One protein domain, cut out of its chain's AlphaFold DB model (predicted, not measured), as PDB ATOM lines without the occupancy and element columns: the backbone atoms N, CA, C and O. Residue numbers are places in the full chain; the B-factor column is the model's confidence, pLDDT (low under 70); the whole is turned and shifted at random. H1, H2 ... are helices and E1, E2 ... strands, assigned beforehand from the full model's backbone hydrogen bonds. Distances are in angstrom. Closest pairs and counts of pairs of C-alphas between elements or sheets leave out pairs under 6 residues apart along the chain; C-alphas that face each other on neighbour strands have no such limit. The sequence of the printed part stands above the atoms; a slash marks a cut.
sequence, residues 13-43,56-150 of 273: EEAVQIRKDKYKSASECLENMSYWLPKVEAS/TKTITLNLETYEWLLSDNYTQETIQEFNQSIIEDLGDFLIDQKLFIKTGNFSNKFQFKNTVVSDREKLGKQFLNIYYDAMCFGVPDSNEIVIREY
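What this domain is: This is residues 13 to 43 and 56 to 150 of the 273 residues of an uncharacterized protein of Virgibacillus massiliensis (UniProt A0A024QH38). A small three-stranded sheet has helix H6 over one face and H2 over the other; H4 crosses residues 120 to 125 of H6, and H5 folds back along H6. H1 is an arm whose residues 13 to 18 stick out. Printed are 126 residues, mostly helix, with six named helices and three named strands, H1 H2 E1 H3 H4 E2 H5 H6 E3; the antiparallel sheet runs E1 E3 E2. The whole is compact, radius of gyration of the C-alphas 14.3 A, spans 46 by 41 by 28 A.

How they stand to each other: Look first at E3, residues 144 to 149, between antiparallel neighbours E1, residues 56 to 60, with N 57 and O 147 at 2.8 A, and E2, residues 99 to 103, with N 100 and O 148 at 2.8 A. H6, residues 120 to 136, lies over E2, its height over the sheet 7.7 A. On the opposite face H2, residues 33 to 41, lies over E1, height 10.4 A. H6 touches H4, residues 76 to 90, about perpendicular at 75 degrees; their closest C-alphas, Asn 83 and Gly 124, are 4.0 A apart. H5, residues 109 to 114, forms a helical hairpin with H6, closest C-alphas Asn 114 and Gln 126, 5.5 A. H3, residues 63 to 69, touches residues 19 to 23 of H1, residues 13 to 27, closest C-alphas Tyr 23 and Leu 63, 6.6 A. Every O i to N i+4 pair is within hydrogen-bond range in H1, H3 and H4, against 3 of 5 in H2, 11 of 13 in H6 and 0 of 2 in H5, where 2 of 3 O i to N i+3 pairs are.

Where its parts are: Find C-alpha 13 at (39.692, 13.388, 20.381); H1 runs 21.4 A from there. H6 spans 25.0 A, H4 20.9 A. E3 ends at C-alpha 149, (0.723, 8.195, 6.191).

The domain as a whole: Residues 44 to 55 are not printed; C-alphas 43 and 56 are 16.0 A apart. Of the links printed whole, none is long. No printed residue is under pLDDT 70.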
ATOM      1  N   GLU A  13      40.604  13.526  19.241       94.06
ATOM      2  CA  GLU A  13      39.692  13.388  20.381       94.06
ATOM      3  C   GLU A  13      38.638  14.500  20.400       94.06
ATOM      4  O   GLU A  13      37.452  14.220  20.579       94.06
ATOM      5  N   GLU A  14      39.050  15.748  20.161       94.50
ATOM      6  CA  GLU A  14      38.134  16.887  20.051       94.50
ATOM      7  C   GLU A  14      37.152  16.691  18.890       94.50
ATOM      8  O   GLU A  14      35.954  16.911  19.049       94.50
ATOM      9  N   ALA A  15      37.616  16.194  17.741       91.06
ATOM     10  CA  ALA A  15      36.767  15.907  16.589       91.06
ATOM     11  C   ALA A  15      35.732  14.801  16.873       91.06
ATOM     12  O   ALA A  15      34.601  14.873  16.393       91.06
ATOM     13  N   VAL A  16      36.086  13.774  17.656       91.69
ATOM     14  CA  VAL A  16      35.125  12.762  18.134       91.69
ATOM     15  C   VAL A  16      34.102  13.394  19.075       91.69
ATOM     16  O   VAL A  16      32.907  13.129  18.943       91.69
ATOM     17  N   GLN A  17      34.547  14.233  20.012       94.69
ATOM     18  CA  GLN A  17      33.646  14.869  20.968       94.69
ATOM     19  C   GLN A  17      32.657  15.813  20.272       94.69
ATOM     20  O   GLN A  17      31.459  15.717  20.518       94.69
ATOM     21  N   ILE A  18      33.129  16.622  19.318       92.69
ATOM     22  CA  ILE A  18      32.287  17.503  18.497       92.69
ATOM     23  C   ILE A  18      31.177  16.710  17.796       92.69
ATOM     24  O   ILE A  18      30.029  17.148  17.779       92.69
ATOM     25  N   ARG A  19      31.486  15.536  17.227       92.25
ATOM     26  CA  ARG A  19      30.478  14.696  16.558       92.25
ATOM     27  C   ARG A  19      29.426  14.161  17.531       92.25
ATOM     28  O   ARG A  19      28.234  14.236  17.237       92.25
ATOM     29  N   LYS A  20      29.844  13.700  18.713       95.31
ATOM     30  CA  LYS A  20      28.926  13.250  19.773       95.31
ATOM     31  C   LYS A  20      28.026  14.377  20.275       95.31
ATOM     32  O   LYS A  20      26.835  14.157  20.476       95.31
ATOM     33  N   ASP A  21      28.579  15.573  20.444       95.38
ATOM     34  CA  ASP A  21      27.824  16.740  20.902       95.38
ATOM     35  C   ASP A  21      26.805  17.198  19.851       95.38
ATOM     36  O   ASP A  21      25.677  17.552  20.202       95.38
ATOM     37  N   LYS A  22      27.158  17.126  18.559       94.38
ATOM     38  CA  LYS A  22      26.221  17.366  17.453       94.38
ATOM     39  C   LYS A  22      25.075  16.362  17.444       94.38
ATOM     40  O   LYS A  22      23.921  16.777  17.454       94.38
ATOM     41  N   TYR A  23      25.383  15.067  17.515       96.88
ATOM     42  CA  TYR A  23      24.368  14.013  17.590       96.88
ATOM     43  C   TYR A  23      23.425  14.213  18.785       96.88
ATOM     44  O   TYR A  23      22.205  14.141  18.646       96.88
ATOM     45  N   LYS A  24      23.979  14.538  19.960       96.50
ATOM     46  CA  LYS A  24      23.179  14.855  21.146       96.50
ATOM     47  C   LYS A  24      22.276  16.068  20.906       96.50
ATOM     48  O   LYS A  24      21.079  15.988  21.168       96.50
ATOM     49  N   SER A  25      22.818  17.154  20.359       95.50
ATOM     50  CA  SER A  25      22.044  18.365  20.051       95.50
ATOM     51  C   SER A  25      20.908  18.079  19.062       95.50
ATOM     52  O   SER A  25      19.796  18.566  19.249       95.50
ATOM     53  N   ALA A  26      21.163  17.237  18.055       96.06
ATOM     54  CA  ALA A  26      20.166  16.795  17.086       96.06
ATOM     55  C   ALA A  26      19.012  16.018  17.746       96.06
ATOM     56  O   ALA A  26      17.864  16.163  17.332       96.06
ATOM     57  N   SER A  27      19.296  15.253  18.807       94.75
ATOM     58  CA  SER A  27      18.289  14.512  19.582       94.75
ATOM     59  C   SER A  27      17.471  15.375  20.550       94.75
ATOM     60  O   SER A  27      16.348  15.022  20.899       94.75
ATOM     61  N   GLU A  28      18.008  16.525  20.967       94.38
ATOM     62  CA  GLU A  28      17.380  17.439  21.934       94.38
ATOM     63  C   GLU A  28      16.568  18.561  21.250       94.38
ATOM     64  O   GLU A  28      15.995  19.422  21.922       94.38
ATOM     65  N   CYS A  29      16.498  18.567  19.913       94.62
ATOM     66  CA  CYS A  29      15.729  19.544  19.148       94.62
ATOM     67  C   CYS A  29      14.228  19.399  19.442       94.62
ATOM     68  O   CYS A  29      13.613  18.378  19.146       94.62
ATOM     69  N   LEU A  30      13.619  20.445  20.010       96.19
ATOM     70  CA  LEU A  30      12.203  20.428  20.397       96.19
ATOM     71  C   LEU A  30      11.266  20.354  19.181       96.19
ATOM     72  O   LEU A  30      10.136  19.893  19.298       96.19
ATOM     73  N   GLU A  31      11.732  20.803  18.017       96.19
ATOM     74  CA  GLU A  31      11.014  20.707  16.747       96.19
ATOM     75  C   GLU A  31      10.943  19.272  16.198       96.19
ATOM     76  O   GLU A  31      10.131  19.023  15.309       96.19
ATOM     77  N   ASN A  32      11.744  18.332  16.720       97.56
ATOM     78  CA  ASN A  32      11.666  16.928  16.321       97.56
ATOM     79  C   ASN A  32      10.266  16.368  16.581       97.56
ATOM     80  O   ASN A  32       9.666  16.590  17.640       97.56
ATOM     81  N   MET A  33       9.766  15.581  15.635       97.75
ATOM     82  CA  MET A  33       8.435  15.003  15.717       97.75
ATOM     83  C   MET A  33       8.325  14.032  16.891       97.75
ATOM     84  O   MET A  33       7.313  14.057  17.589       97.75
ATOM     85  N   SER A  34       9.378  13.261  17.193       97.44
ATOM     86  CA  SER A  34       9.388  12.384  18.377       97.44
ATOM     87  C   SER A  34       9.270  13.140  19.705       97.44
ATOM     88  O   SER A  34       8.840  12.565  20.707       97.44
ATOM     89  N   TYR A  35       9.602  14.436  19.736       97.75
ATOM     90  CA  TYR A  35       9.431  15.249  20.931       97.75
ATOM     91  C   TYR A  35       7.972  15.668  21.117       97.75
ATOM     92  O   TYR A  35       7.395  15.413  22.180       97.75
ATOM     93  N   TRP A  36       7.371  16.349  20.141       98.00
ATOM     94  CA  TRP A  36       6.062  16.981  20.334       98.00
ATOM     95  C   TRP A  36       4.885  16.061  20.004       98.00
ATOM     96  O   TRP A  36       3.875  16.120  20.707       98.00
ATOM     97  N   LEU A  37       4.996  15.187  18.999       98.19
ATOM     98  CA  LEU A  37       3.854  14.411  18.509       98.19
ATOM     99  C   LEU A  37       3.272  13.475  19.577       98.19
ATOM    100  O   LEU A  37       2.068  13.575  19.817       98.19
ATOM    101  N   PRO A  38       4.072  12.683  20.324       98.06
ATOM    102  CA  PRO A  38       3.520  11.817  21.366       98.06
ATOM    103  C   PRO A  38       2.782  12.589  22.467       98.06
ATOM    104  O   PRO A  38       1.852  12.074  23.081       98.06
ATOM    105  N   LYS A  39       3.175  13.844  22.727       98.12
ATOM    106  CA  LYS A  39       2.523  14.707  23.724       98.12
ATOM    107  C   LYS A  39       1.157  15.188  23.237       98.12
ATOM    108  O   LYS A  39       0.229  15.265  24.037       98.12
ATOM    109  N   VAL A  40       1.038  15.484  21.942       98.19
ATOM    110  CA  VAL A  40      -0.225  15.864  21.291       98.19
ATOM    111  C   VAL A  40      -1.161  14.661  21.166       98.19
ATOM    112  O   VAL A  40      -2.347  14.776  21.466       98.19
ATOM    113  N   GLU A  41      -0.639  13.495  20.783       97.25
ATOM    114  CA  GLU A  41      -1.410  12.246  20.714       97.25
ATOM    115  C   GLU A  41      -1.937  11.817  22.089       97.25
ATOM    116  O   GLU A  41      -3.064  11.340  22.189       97.25
ATOM    117  N   ALA A  42      -1.162  12.053  23.153       97.56
ATOM    118  CA  ALA A  42      -1.557  11.792  24.537       97.56
ATOM    119  C   ALA A  42      -2.461  12.878  25.156       97.56
ATOM    120  O   ALA A  42      -2.734  12.822  26.358       97.56
ATOM    121  N   SER A  43      -2.907  13.874  24.381       97.88
ATOM    122  CA  SER A  43      -3.814  14.916  24.868       97.88
ATOM    123  C   SER A  43      -5.077  14.310  25.486       97.88
ATOM    124  O   SER A  43      -5.751  13.483  24.870       97.88
ATOM    125  N   THR A  56       1.957   7.899  12.178       98.38
ATOM    126  CA  THR A  56       3.352   8.332  12.141       98.38
ATOM    127  C   THR A  56       4.229   7.331  12.872       98.38
ATOM    128  O   THR A  56       3.885   6.845  13.947       98.38
ATOM    129  N   LYS A  57       5.392   7.053  12.289       97.94
ATOM    130  CA  LYS A  57       6.468   6.281  12.890       97.94
ATOM    131  C   LYS A  57       7.757   7.089  12.823       97.94
ATOM    132  O   LYS A  57       8.117   7.616  11.772       97.94
ATOM    133  N   THR A  58       8.443   7.184  13.952       98.06
ATOM    134  CA  THR A  58       9.752   7.834  14.061       98.06
ATOM    135  C   THR A  58      10.821   6.781  14.301       98.06
ATOM    136  O   THR A  58      10.645   5.916  15.159       98.06
ATOM    137  N   ILE A  59      11.929   6.865  13.572       97.94
ATOM    138  CA  ILE A  59      13.093   5.991  13.729       97.94
ATOM    139  C   ILE A  59      14.260   6.860  14.179       97.94
ATOM    140  O   ILE A  59      14.656   7.780  13.464       97.94
ATOM    141  N   THR A  60      14.807   6.584  15.360       97.38
ATOM    142  CA  THR A  60      16.008   7.265  15.855       97.38
ATOM    143  C   THR A  60      17.246   6.614  15.253       97.38
ATOM    144  O   THR A  60      17.505   5.431  15.458       97.38
ATOM    145  N   LEU A  61      18.029   7.404  14.533       97.19
ATOM    146  CA  LEU A  61      19.300   6.998  13.958       97.19
ATOM    147  C   LEU A  61      20.332   6.827  15.063       97.19
ATOM    148  O   LEU A  61      20.421   7.670  15.949       97.19
ATOM    149  N   ASN A  62      21.153   5.784  14.987       96.06
ATOM    150  CA  ASN A  62      22.332   5.680  15.839       96.06
ATOM    151  C   ASN A  62      23.434   6.664  15.378       96.06
ATOM    152  O   ASN A  62      23.357   7.251  14.295       96.06
ATOM    153  N   LEU A  63      24.475   6.839  16.201       95.75
ATOM    154  CA  LEU A  63      25.571   7.770  15.910       95.75
ATOM    155  C   LEU A  63      26.292   7.449  14.591       95.75
ATOM    156  O   LEU A  63      26.640   8.370  13.864       95.75
ATOM    157  N   GLU A  64      26.500   6.173  14.272       95.69
ATOM    158  CA  GLU A  64      27.216   5.751  13.063       95.69
ATOM    159  C   GLU A  64      26.440   6.116  11.793       95.69
ATOM    160  O   GLU A  64      26.984   6.757  10.896       95.69
ATOM    161  N   THR A  65      25.145   5.797  11.740       96.12
ATOM    162  CA  THR A  65      24.282   6.155  10.609       96.12
ATOM    163  C   THR A  65      24.119   7.671  10.482       96.12
ATOM    164  O   THR A  65      24.146   8.201   9.375       96.12
ATOM    165  N   TYR A  66      24.000   8.387  11.602       96.38
ATOM    166  CA  TYR A  66      23.964   9.850  11.604       96.38
ATOM    167  C   TYR A  66      25.270  10.464  11.068       96.38
ATOM    168  O   TYR A  66      25.228  11.363  10.231       96.38
ATOM    169  N   GLU A  67      26.434   9.968  11.494       94.94
ATOM    170  CA  GLU A  67      27.730  10.421  10.971       94.94
ATOM    171  C   GLU A  67      27.882  10.107   9.478       94.94
ATOM    172  O   GLU A  67      28.412  10.930   8.730       94.94
ATOM    173  N   TRP A  68      27.377   8.957   9.025       95.88
ATOM    174  CA  TRP A  68      27.350   8.600   7.609       95.88
ATOM    175  C   TRP A  68      26.502   9.578   6.778       95.88
ATOM    176  O   TRP A  68      26.975  10.025   5.732       95.88
ATOM    177  N   LEU A  69      25.321   9.994   7.257       95.06
ATOM    178  CA  LEU A  69      24.471  11.006   6.595       95.06
ATOM    179  C   LEU A  69      25.111  12.399   6.506       95.06
ATOM    180  O   LEU A  69      24.731  13.202   5.656       95.06
ATOM    181  N   LEU A  70      26.046  12.708   7.402       92.31
ATOM    182  CA  LEU A  70      26.808  13.959   7.388       92.31
ATOM    183  C   LEU A  70      28.082  13.874   6.539       92.31
ATOM    184  O   LEU A  70      28.793  14.871   6.391       92.31
ATOM    185  N   SER A  71      28.405  12.689   6.024       90.75
ATOM    186  CA  SER A  71      29.600  12.460   5.219       90.75
ATOM    187  C   SER A  71      29.349  12.743   3.732       90.75
ATOM    188  O   SER A  71      28.299  13.236   3.322       90.75
ATOM    189  N   ASP A  72      30.332  12.428   2.901       86.94
ATOM    190  CA  ASP A  72      30.249  12.378   1.442       86.94
ATOM    191  C   ASP A  72      30.511  10.958   0.892       86.94
ATOM    192  O   ASP A  72      30.583  10.751  -0.322       86.94
ATOM    193  N   ASN A  73      30.601   9.956   1.774       90.31
ATOM    194  CA  ASN A  73      30.988   8.582   1.448       90.31
ATOM    195  C   ASN A  73      29.774   7.702   1.114       90.31
ATOM    196  O   ASN A  73      29.464   6.719   1.792       90.31
ATOM    197  N   TYR A  74      29.082   8.057   0.035       95.12
ATOM    198  CA  TYR A  74      27.894   7.342  -0.425       95.12
ATOM    199  C   TYR A  74      28.233   6.369  -1.553       95.12
ATOM    200  O   TYR A  74      28.591   6.779  -2.659       95.12
ATOM    201  N   THR A  75      28.072   5.070  -1.298       96.00
ATOM    202  CA  THR A  75      28.132   4.024  -2.326       96.00
ATOM    203  C   THR A  75      26.740   3.432  -2.525       96.00
ATOM    204  O   THR A  75      25.843   3.623  -1.707       96.00
ATOM    205  N   GLN A  76      26.531   2.719  -3.633       95.88
ATOM    206  CA  GLN A  76      25.257   2.021  -3.853       95.88
ATOM    207  C   GLN A  76      24.986   0.989  -2.751       95.88
ATOM    208  O   GLN A  76      23.852   0.868  -2.306       95.88
ATOM    209  N   GLU A  77      26.030   0.304  -2.284       96.94
ATOM    210  CA  GLU A  77      25.955  -0.687  -1.210       96.94
ATOM    211  C   GLU A  77      25.534  -0.050   0.119       96.94
ATOM    212  O   GLU A  77      24.533  -0.465   0.692       96.94
ATOM    213  N   THR A  78      26.184   1.038   0.556       97.19
ATOM    214  CA  THR A  78      25.834   1.679   1.838       97.19
ATOM    215  C   THR A  78      24.448   2.322   1.819       97.19
ATOM    216  O   THR A  78      23.737   2.310   2.822       97.19
ATOM    217  N   ILE A  79      24.001   2.831   0.665       97.75
ATOM    218  CA  ILE A  79      22.622   3.314   0.492       97.75
ATOM    219  C   ILE A  79      21.618   2.156   0.586       97.75
ATOM    220  O   ILE A  79      20.542   2.338   1.154       97.75
ATOM    221  N   GLN A  80      21.940   0.986   0.029       97.38
ATOM    222  CA  GLN A  80      21.083  -0.200   0.106       97.38
ATOM    223  C   GLN A  80      21.003  -0.750   1.531       97.38
ATOM    224  O   GLN A  80      19.905  -1.049   1.992       97.38
ATOM    225  N   GLU A  81      22.125  -0.818   2.248       97.19
ATOM    226  CA  GLU A  81      22.166  -1.202   3.665       97.19
ATOM    227  C   GLU A  81      21.323  -0.256   4.525       97.19
ATOM    228  O   GLU A  81      20.499  -0.703   5.322       97.19
ATOM    229  N   PHE A  82      21.456   1.056   4.305       97.94
ATOM    230  CA  PHE A  82      20.628   2.053   4.978       97.94
ATOM    231  C   PHE A  82      19.142   1.918   4.623       97.94
ATOM    232  O   PHE A  82      18.280   2.021   5.486       97.94
ATOM    233  N   ASN A  83      18.810   1.660   3.357       97.94
ATOM    234  CA  ASN A  83      17.425   1.412   2.963       97.94
ATOM    235  C   ASN A  83      16.849   0.183   3.680       97.94
ATOM    236  O   ASN A  83      15.723   0.229   4.174       97.94
ATOM    237  N   GLN A  84      17.626  -0.898   3.745       97.56
ATOM    238  CA  GLN A  84      17.225  -2.144   4.381       97.56
ATOM    239  C   GLN A  84      17.004  -1.965   5.887       97.56
ATOM    240  O   GLN A  84      15.983  -2.429   6.392       97.56
ATOM    241  N   SER A  85      17.880  -1.234   6.584       97.38
ATOM    242  CA  SER A  85      17.694  -0.966   8.016       97.38
ATOM    243  C   SER A  85      16.412  -0.179   8.294       97.38
ATOM    244  O   SER A  85      15.674  -0.512   9.218       97.38
ATOM    245  N   ILE A  86      16.072   0.801   7.446       97.44
ATOM    246  CA  ILE A  86      14.812   1.542   7.590       97.44
ATOM    247  C   ILE A  86      13.600   0.640   7.348       97.44
ATOM    248  O   ILE A  86      12.600   0.764   8.053       97.44
ATOM    249  N   ILE A  87      13.654  -0.254   6.354       95.94
ATOM    250  CA  ILE A  87      12.565  -1.204   6.084       95.94
ATOM    251  C   ILE A  87      12.366  -2.154   7.272       95.94
ATOM    252  O   ILE A  87      11.227  -2.398   7.669       95.94
ATOM    253  N   GLU A  88      13.451  -2.663   7.854       96.19
ATOM    254  CA  GLU A  88      13.399  -3.527   9.038       96.19
ATOM    255  C   GLU A  88      12.772  -2.805  10.231       96.19
ATOM    256  O   GLU A  88      11.843  -3.329  10.851       96.19
ATOM    257  N   ASP A  89      13.205  -1.571  10.492       96.06
ATOM    258  CA  ASP A  89      12.631  -0.745  11.549       96.06
ATOM    259  C   ASP A  89      11.168  -0.395  11.270       96.06
ATOM    260  O   ASP A  89      10.372  -0.327  12.209       96.06
ATOM    261  N   LEU A  90      10.771  -0.194  10.006       94.75
ATOM    262  CA  LEU A  90       9.384   0.053   9.608       94.75
ATOM    263  C   LEU A  90       8.476  -1.153   9.869       94.75
ATOM    264  O   LEU A  90       7.366  -0.950  10.379       94.75
ATOM    265  N   GLY A  91       8.930  -2.373   9.581       94.50
ATOM    266  CA  GLY A  91       8.102  -3.580   9.636       94.50
ATOM    267  C   GLY A  91       6.845  -3.447   8.767       94.50
ATOM    268  O   GLY A  91       6.904  -2.937   7.651       94.50
ATOM    269  N   ASP A  92       5.683  -3.828   9.305       93.94
ATOM    270  CA  ASP A  92       4.398  -3.807   8.580       93.94
ATOM    271  C   ASP A  92       3.705  -2.426   8.554       93.94
ATOM    272  O   ASP A  92       2.529  -2.315   8.196       93.94
ATOM    273  N   PHE A  93       4.392  -1.352   8.962       95.50
ATOM    274  CA  PHE A  93       3.800  -0.013   9.011       95.50
ATOM    275  C   PHE A  93       3.366   0.446   7.613       95.50
ATOM    276  O   PHE A  93       4.200   0.779   6.771       95.50
ATOM    277  N   LEU A  94       2.045   0.488   7.388       92.69
ATOM    278  CA  LEU A  94       1.425   1.001   6.162       92.69
ATOM    279  C   LEU A  94       2.037   0.382   4.884       92.69
ATOM    280  O   LEU A  94       2.334   1.083   3.912       92.69
ATOM    281  N   ILE A  95       2.254  -0.939   4.903       89.56
ATOM    282  CA  ILE A  95       3.029  -1.673   3.888       89.56
ATOM    283  C   ILE A  95       2.538  -1.441   2.447       89.56
ATOM    284  O   ILE A  95       3.358  -1.247   1.553       89.56
ATOM    285  N   ASP A  96       1.222  -1.332   2.249       87.38
ATOM    286  CA  ASP A  96       0.584  -1.165   0.933       87.38
ATOM    287  C   ASP A  96       0.167   0.285   0.615       87.38
ATOM    288  O   ASP A  96      -0.561   0.532  -0.346       87.38
ATOM    289  N   GLN A  97       0.586   1.263   1.426       93.75
ATOM    290  CA  GLN A  97       0.187   2.665   1.258       93.75
ATOM    291  C   GLN A  97       1.362   3.546   0.833       93.75
ATOM    292  O   GLN A  97       2.525   3.272   1.140       93.75
ATOM    293  N   LYS A  98       1.074   4.663   0.156       95.50
ATOM    294  CA  LYS A  98       2.083   5.712  -0.028       95.50
ATOM    295  C   LYS A  98       2.452   6.297   1.334       95.50
ATOM    296  O   LYS A  98       1.592   6.453   2.198       95.50
ATOM    297  N   LEU A  99       3.724   6.645   1.508       97.50
ATOM    298  CA  LEU A  99       4.195   7.328   2.715       97.50
ATOM    299  C   LEU A  99       4.705   8.714   2.393       97.50
ATOM    300  O   LEU A  99       5.148   8.992   1.279       97.50
ATOM    301  N   PHE A 100       4.674   9.553   3.411       98.06
ATOM    302  CA  PHE A 100       5.388  10.808   3.459       98.06
ATOM    303  C   PHE A 100       6.602  10.653   4.379       98.06
ATOM    304  O   PHE A 100       6.458  10.213   5.519       98.06
ATOM    305  N   ILE A 101       7.793  11.005   3.903       98.19
ATOM    306  CA  ILE A 101       9.041  10.916   4.665       98.19
ATOM    307  C   ILE A 101       9.675  12.298   4.846       98.19
ATOM    308  O   ILE A 101       9.716  13.105   3.915       98.19
ATOM    309  N   LYS A 102      10.173  12.573   6.054       98.06
ATOM    310  CA  LYS A 102      10.883  13.806   6.414       98.06
ATOM    311  C   LYS A 102      11.932  13.554   7.506       98.06
ATOM    312  O   LYS A 102      11.965  12.468   8.082       98.06
ATOM    313  N   THR A 103      12.787  14.535   7.797       97.88
ATOM    314  CA  THR A 103      13.564  14.526   9.056       97.88
ATOM    315  C   THR A 103      12.664  14.953  10.218       97.88
ATOM    316  O   THR A 103      11.529  15.385   9.994       97.88
ATOM    317  N   GLY A 104      13.162  14.913  11.456       97.25
ATOM    318  CA  GLY A 104      12.398  15.378  12.617       97.25
ATOM    319  C   GLY A 104      11.853  16.800  12.490       97.25
ATOM    320  O   GLY A 104      10.733  17.066  12.917       97.25
ATOM    321  N   ASN A 105      12.594  17.695  11.832       96.00
ATOM    322  CA  ASN A 105      12.320  19.134  11.798       96.00
ATOM    323  C   ASN A 105      12.271  19.749  10.380       96.00
ATOM    324  O   ASN A 105      12.069  20.955  10.249       96.00
ATOM    325  N   PHE A 106      12.415  18.954   9.309       96.50
ATOM    326  CA  PHE A 106      12.433  19.447   7.925       96.50
ATOM    327  C   PHE A 106      11.629  18.570   6.970       96.50
ATOM    328  O   PHE A 106      11.993  17.427   6.718       96.50
ATOM    329  N   SER A 107      10.568  19.127   6.381       92.75
ATOM    330  CA  SER A 107       9.660  18.425   5.460       92.75
ATOM    331  C   SER A 107      10.110  18.385   3.997       92.75
ATOM    332  O   SER A 107       9.436  17.756   3.193       92.75
ATOM    333  N   ASN A 108      11.196  19.074   3.632       95.75
ATOM    334  CA  ASN A 108      11.690  19.216   2.257       95.75
ATOM    335  C   ASN A 108      10.626  19.565   1.203       95.75
ATOM    336  O   ASN A 108      10.630  19.050   0.081       95.75
ATOM    337  N   LYS A 109       9.709  20.476   1.552       92.94
ATOM    338  CA  LYS A 109       8.599  20.860   0.670       92.94
ATOM    339  C   LYS A 109       9.044  21.315  -0.720       92.94
ATOM    340  O   LYS A 109       8.315  21.075  -1.666       92.94
ATOM    341  N   PHE A 110      10.231  21.914  -0.854       92.75
ATOM    342  CA  PHE A 110      10.771  22.444  -2.116       92.75
ATOM    343  C   PHE A 110      11.090  21.364  -3.164       92.75
ATOM    344  O   PHE A 110      11.177  21.664  -4.356       92.75
ATOM    345  N   GLN A 111      11.265  20.114  -2.729       94.81
ATOM    346  CA  GLN A 111      11.469  18.941  -3.578       94.81
ATOM    347  C   GLN A 111      10.456  17.851  -3.210       94.81
ATOM    348  O   GLN A 111      10.825  16.703  -2.965       94.81
ATOM    349  N   PHE A 112       9.168  18.201  -3.177       96.12
ATOM    350  CA  PHE A 112       8.122  17.361  -2.586       96.12
ATOM    351  C   PHE A 112       8.028  15.949  -3.174       96.12
ATOM    352  O   PHE A 112       7.830  14.991  -2.444       96.12
ATOM    353  N   LYS A 113       8.268  15.753  -4.474       93.56
ATOM    354  CA  LYS A 113       8.351  14.399  -5.056       93.56
ATOM    355  C   LYS A 113       9.306  13.447  -4.309       93.56
ATOM    356  O   LYS A 113       9.099  12.239  -4.338       93.56
ATOM    357  N   ASN A 114      10.358  13.968  -3.669       93.44
ATOM    358  CA  ASN A 114      11.326  13.164  -2.922       93.44
ATOM    359  C   ASN A 114      10.774  12.719  -1.561       93.44
ATOM    360  O   ASN A 114      11.289  11.758  -1.002       93.44
ATOM    361  N   THR A 115       9.748  13.392  -1.043       96.75
ATOM    362  CA  THR A 115       9.118  13.102   0.252       96.75
ATOM    363  C   THR A 115       8.020  12.051   0.130       96.75
ATOM    364  O   THR A 115       7.619  11.471   1.132       96.75
ATOM    365  N   VAL A 116       7.546  11.760  -1.086       97.00
ATOM    366  CA  VAL A 116       6.513  10.751  -1.332       97.00
ATOM    367  C   VAL A 116       7.160   9.402  -1.650       97.00
ATOM    368  O   VAL A 116       7.797   9.220  -2.691       97.00
ATOM    369  N   VAL A 117       6.969   8.421  -0.770       96.06
ATOM    370  CA  VAL A 117       7.495   7.058  -0.914       96.06
ATOM    371  C   VAL A 117       6.390   6.141  -1.428       96.06
ATOM    372  O   VAL A 117       5.544   5.669  -0.664       96.06
ATOM    373  N   SER A 118       6.413   5.878  -2.734       92.56
ATOM    374  CA  SER A 118       5.566   4.854  -3.377       92.56
ATOM    375  C   SER A 118       6.303   3.529  -3.607       92.56
ATOM    376  O   SER A 118       5.675   2.525  -3.913       92.56
ATOM    377  N   ASP A 119       7.630   3.533  -3.473       93.38
ATOM    378  CA  ASP A 119       8.508   2.383  -3.687       93.38
ATOM    379  C   ASP A 119       9.507   2.301  -2.527       93.38
ATOM    380  O   ASP A 119      10.354   3.185  -2.361       93.38
ATOM    381  N   ARG A 120       9.379   1.260  -1.698       93.12
ATOM    382  CA  ARG A 120      10.193   1.078  -0.488       93.12
ATOM    383  C   ARG A 120      11.661   0.808  -0.801       93.12
ATOM    384  O   ARG A 120      12.499   1.132   0.030       93.12
ATOM    385  N   GLU A 121      11.998   0.305  -1.990       92.12
ATOM    386  CA  GLU A 121      13.394   0.078  -2.395       92.12
ATOM    387  C   GLU A 121      14.181   1.390  -2.558       92.12
ATOM    388  O   GLU A 121      15.411   1.394  -2.567       92.12
ATOM    389  N   LYS A 122      13.479   2.525  -2.688       91.81
ATOM    390  CA  LYS A 122      14.077   3.855  -2.868       91.81
ATOM    391  C   LYS A 122      14.067   4.714  -1.606       91.81
ATOM    392  O   LYS A 122      14.602   5.825  -1.645       91.81
ATOM    393  N   LEU A 123      13.491   4.229  -0.508       95.38
ATOM    394  CA  LEU A 123      13.239   5.008   0.703       95.38
ATOM    395  C   LEU A 123      14.531   5.609   1.276       95.38
ATOM    396  O   LEU A 123      14.605   6.819   1.485       95.38
ATOM    397  N   GLY A 124      15.575   4.800   1.454       96.50
ATOM    398  CA  GLY A 124      16.870   5.236   1.977       96.50
ATOM    399  C   GLY A 124      17.525   6.302   1.100       96.50
ATOM    400  O   GLY A 124      18.035   7.301   1.608       96.50
ATOM    401  N   LYS A 125      17.438   6.167  -0.233       96.38
ATOM    402  CA  LYS A 125      17.957   7.186  -1.160       96.38
ATOM    403  C   LYS A 125      17.134   8.477  -1.121       96.38
ATOM    404  O   LYS A 125      17.709   9.563  -1.186       96.38
ATOM    405  N   GLN A 126      15.811   8.375  -1.020       96.69
ATOM    406  CA  GLN A 126      14.928   9.533  -0.870       96.69
ATOM    407  C   GLN A 126      15.231  10.293   0.424       96.69
ATOM    408  O   GLN A 126      15.439  11.506   0.375       96.69
ATOM    409  N   PHE A 127      15.354   9.584   1.549       97.62
ATOM    410  CA  PHE A 127      15.714  10.192   2.828       97.62
ATOM    411  C   PHE A 127      17.095  10.845   2.792       97.62
ATOM    412  O   PHE A 127      17.237  11.979   3.236       97.62
ATOM    413  N   LEU A 128      18.098  10.184   2.206       96.88
ATOM    414  CA  LEU A 128      19.436  10.757   2.058       96.88
ATOM    415  C   LEU A 128      19.401  12.094   1.298       96.88
ATOM    416  O   LEU A 128      20.055  13.052   1.702       96.88
ATOM    417  N   ASN A 129      18.614  12.184   0.221       96.06
ATOM    418  CA  ASN A 129      18.462  13.436  -0.522       96.06
ATOM    419  C   ASN A 129      17.754  14.515   0.321       96.06
ATOM    420  O   ASN A 129      18.171  15.666   0.304       96.06
ATOM    421  N   ILE A 130      16.720  14.148   1.087       97.56
ATOM    422  CA  ILE A 130      16.026  15.061   2.014       97.56
ATOM    423  C   ILE A 130      16.979  15.601   3.080       97.56
ATOM    424  O   ILE A 130      16.959  16.793   3.380       97.56
ATOM    425  N   TYR A 131      17.812  14.727   3.639       97.06
ATOM    426  CA  TYR A 131      18.786  15.091   4.655       97.06
ATOM    427  C   TYR A 131      19.857  16.032   4.086       97.06
ATOM    428  O   TYR A 131      20.189  17.044   4.700       97.06
ATOM    429  N   TYR A 132      20.337  15.751   2.871       95.44
ATOM    430  CA  TYR A 132      21.246  16.636   2.147       95.44
ATOM    431  C   TYR A 132      20.638  18.020   1.893       95.44
ATOM    432  O   TYR A 132      21.271  19.032   2.192       95.44
ATOM    433  N   ASP A 133      19.389  18.075   1.422       96.00
ATOM    434  CA  ASP A 133      18.682  19.339   1.214       96.00
ATOM    435  C   ASP A 133      18.555  20.120   2.536       96.00
ATOM    436  O   ASP A 133      18.825  21.322   2.564       96.00
ATOM    437  N   ALA A 134      18.232  19.449   3.649       95.69
ATOM    438  CA  ALA A 134      18.166  20.072   4.975       95.69
ATOM    439  C   ALA A 134      19.489  20.761   5.357       95.69
ATOM    440  O   ALA A 134      19.478  21.914   5.803       95.69
ATOM    441  N   MET A 135      20.624  20.094   5.113       94.06
ATOM    442  CA  MET A 135      21.956  20.670   5.331       94.06
ATOM    443  C   MET A 135      22.197  21.896   4.440       94.06
ATOM    444  O   MET A 135      22.680  22.922   4.921       94.06
ATOM    445  N   CYS A 136      21.826  21.831   3.158       94.31
ATOM    446  CA  CYS A 136      21.965  22.956   2.229       94.31
ATOM    447  C   CYS A 136      21.116  24.171   2.628       94.31
ATOM    448  O   CYS A 136      21.538  25.307   2.413       94.31
ATOM    449  N   PHE A 137      19.947  23.947   3.233       92.81
ATOM    450  CA  PHE A 137      19.087  25.010   3.759       92.81
ATOM    451  C   PHE A 137      19.493  25.500   5.160       92.81
ATOM    452  O   PHE A 137      18.861  26.416   5.686       92.81
ATOM    453  N   GLY A 138      20.543  24.932   5.765       92.81
ATOM    454  CA  GLY A 138      21.016  25.320   7.096       92.81
ATOM    455  C   GLY A 138      20.028  24.977   8.212       92.81
ATOM    456  O   GLY A 138      19.979  25.670   9.231       92.81
ATOM    457  N   VAL A 139      19.209  23.944   8.012       92.75
ATOM    458  CA  VAL A 139      18.271  23.466   9.028       92.75
ATOM    459  C   VAL A 139      19.060  22.781  10.149       92.75
ATOM    460  O   VAL A 139      20.044  22.104   9.851       92.75
ATOM    461  N   PRO A 140      18.681  22.941  11.434       91.50
ATOM    462  CA  PRO A 140      19.326  22.206  12.514       91.50
ATOM    463  C   PRO A 140      19.323  20.698  12.256       91.50
ATOM    464  O   PRO A 140      18.299  20.143  11.858       91.50
ATOM    465  N   ASP A 141      20.452  20.046  12.525       92.38
ATOM    466  CA  ASP A 141      20.578  18.597  12.382       92.38
ATOM    467  C   ASP A 141      19.492  17.871  13.186       92.38
ATOM    468  O   ASP A 141      19.098  18.297  14.275       92.38
ATOM    469  N   SER A 142      19.034  16.739  12.660       95.00
ATOM    470  CA  SER A 142      18.055  15.870  13.306       95.00
ATOM    471  C   SER A 142      18.571  14.439  13.241       95.00
ATOM    472  O   SER A 142      19.100  14.022  12.217       95.00
ATOM    473  N   ASN A 143      18.449  13.675  14.321       96.56
ATOM    474  CA  ASN A 143      18.871  12.275  14.344       96.56
ATOM    475  C   ASN A 143      17.686  11.317  14.167       96.56
ATOM    476  O   ASN A 143      17.750  10.176  14.619       96.56
ATOM    477  N   GLU A 144      16.600  11.762  13.537       97.50
ATOM    478  CA  GLU A 144      15.434  10.918  13.304       97.50
ATOM    479  C   GLU A 144      14.925  10.969  11.867       97.50
ATOM    480  O   GLU A 144      14.940  12.002  11.189       97.50
ATOM    481  N   ILE A 145      14.426   9.815  11.439       98.38
ATOM    482  CA  ILE A 145      13.605   9.652  10.251       98.38
ATOM    483  C   ILE A 145      12.154   9.663  10.705       98.38
ATOM    484  O   ILE A 145      11.763   8.911  11.599       98.38
ATOM    485  N   VAL A 146      11.340  10.486  10.062       98.56
ATOM    486  CA  VAL A 146       9.903  10.548  10.296       98.56
ATOM    487  C   VAL A 146       9.199  10.009   9.067       98.56
ATOM    488  O   VAL A 146       9.387  10.520   7.964       98.56
ATOM    489  N   ILE A 147       8.368   8.993   9.265       98.38
ATOM    490  CA  ILE A 147       7.645   8.309   8.200       98.38
ATOM    491  C   ILE A 147       6.166   8.308   8.563       98.38
ATOM    492  O   ILE A 147       5.776   7.862   9.640       98.38
ATOM    493  N   ARG A 148       5.335   8.850   7.678       98.12
ATOM    494  CA  ARG A 148       3.923   9.122   7.940       98.12
ATOM    495  C   ARG A 148       3.049   8.550   6.843       98.12
ATOM    496  O   ARG A 148       3.500   8.372   5.713       98.12
ATOM    497  N   GLU A 149       1.790   8.327   7.174       97.25
ATOM    498  CA  GLU A 149       0.723   8.195   6.191       97.25
ATOM    499  C   GLU A 149       0.777   9.370   5.207       97.25
ATOM    500  O   GLU A 149       0.832  10.538   5.609       97.25
ATOM    501  N   TYR A 150       0.791   9.059   3.911       97.50
ATOM    502  CA  TYR A 150       0.611  10.075   2.888       97.50
ATOM    503  C   TYR A 150      -0.875  10.414   2.770       97.50
ATOM    504  O   TYR A 150      -1.695   9.558   2.445       97.50
TER     505      TYR A 150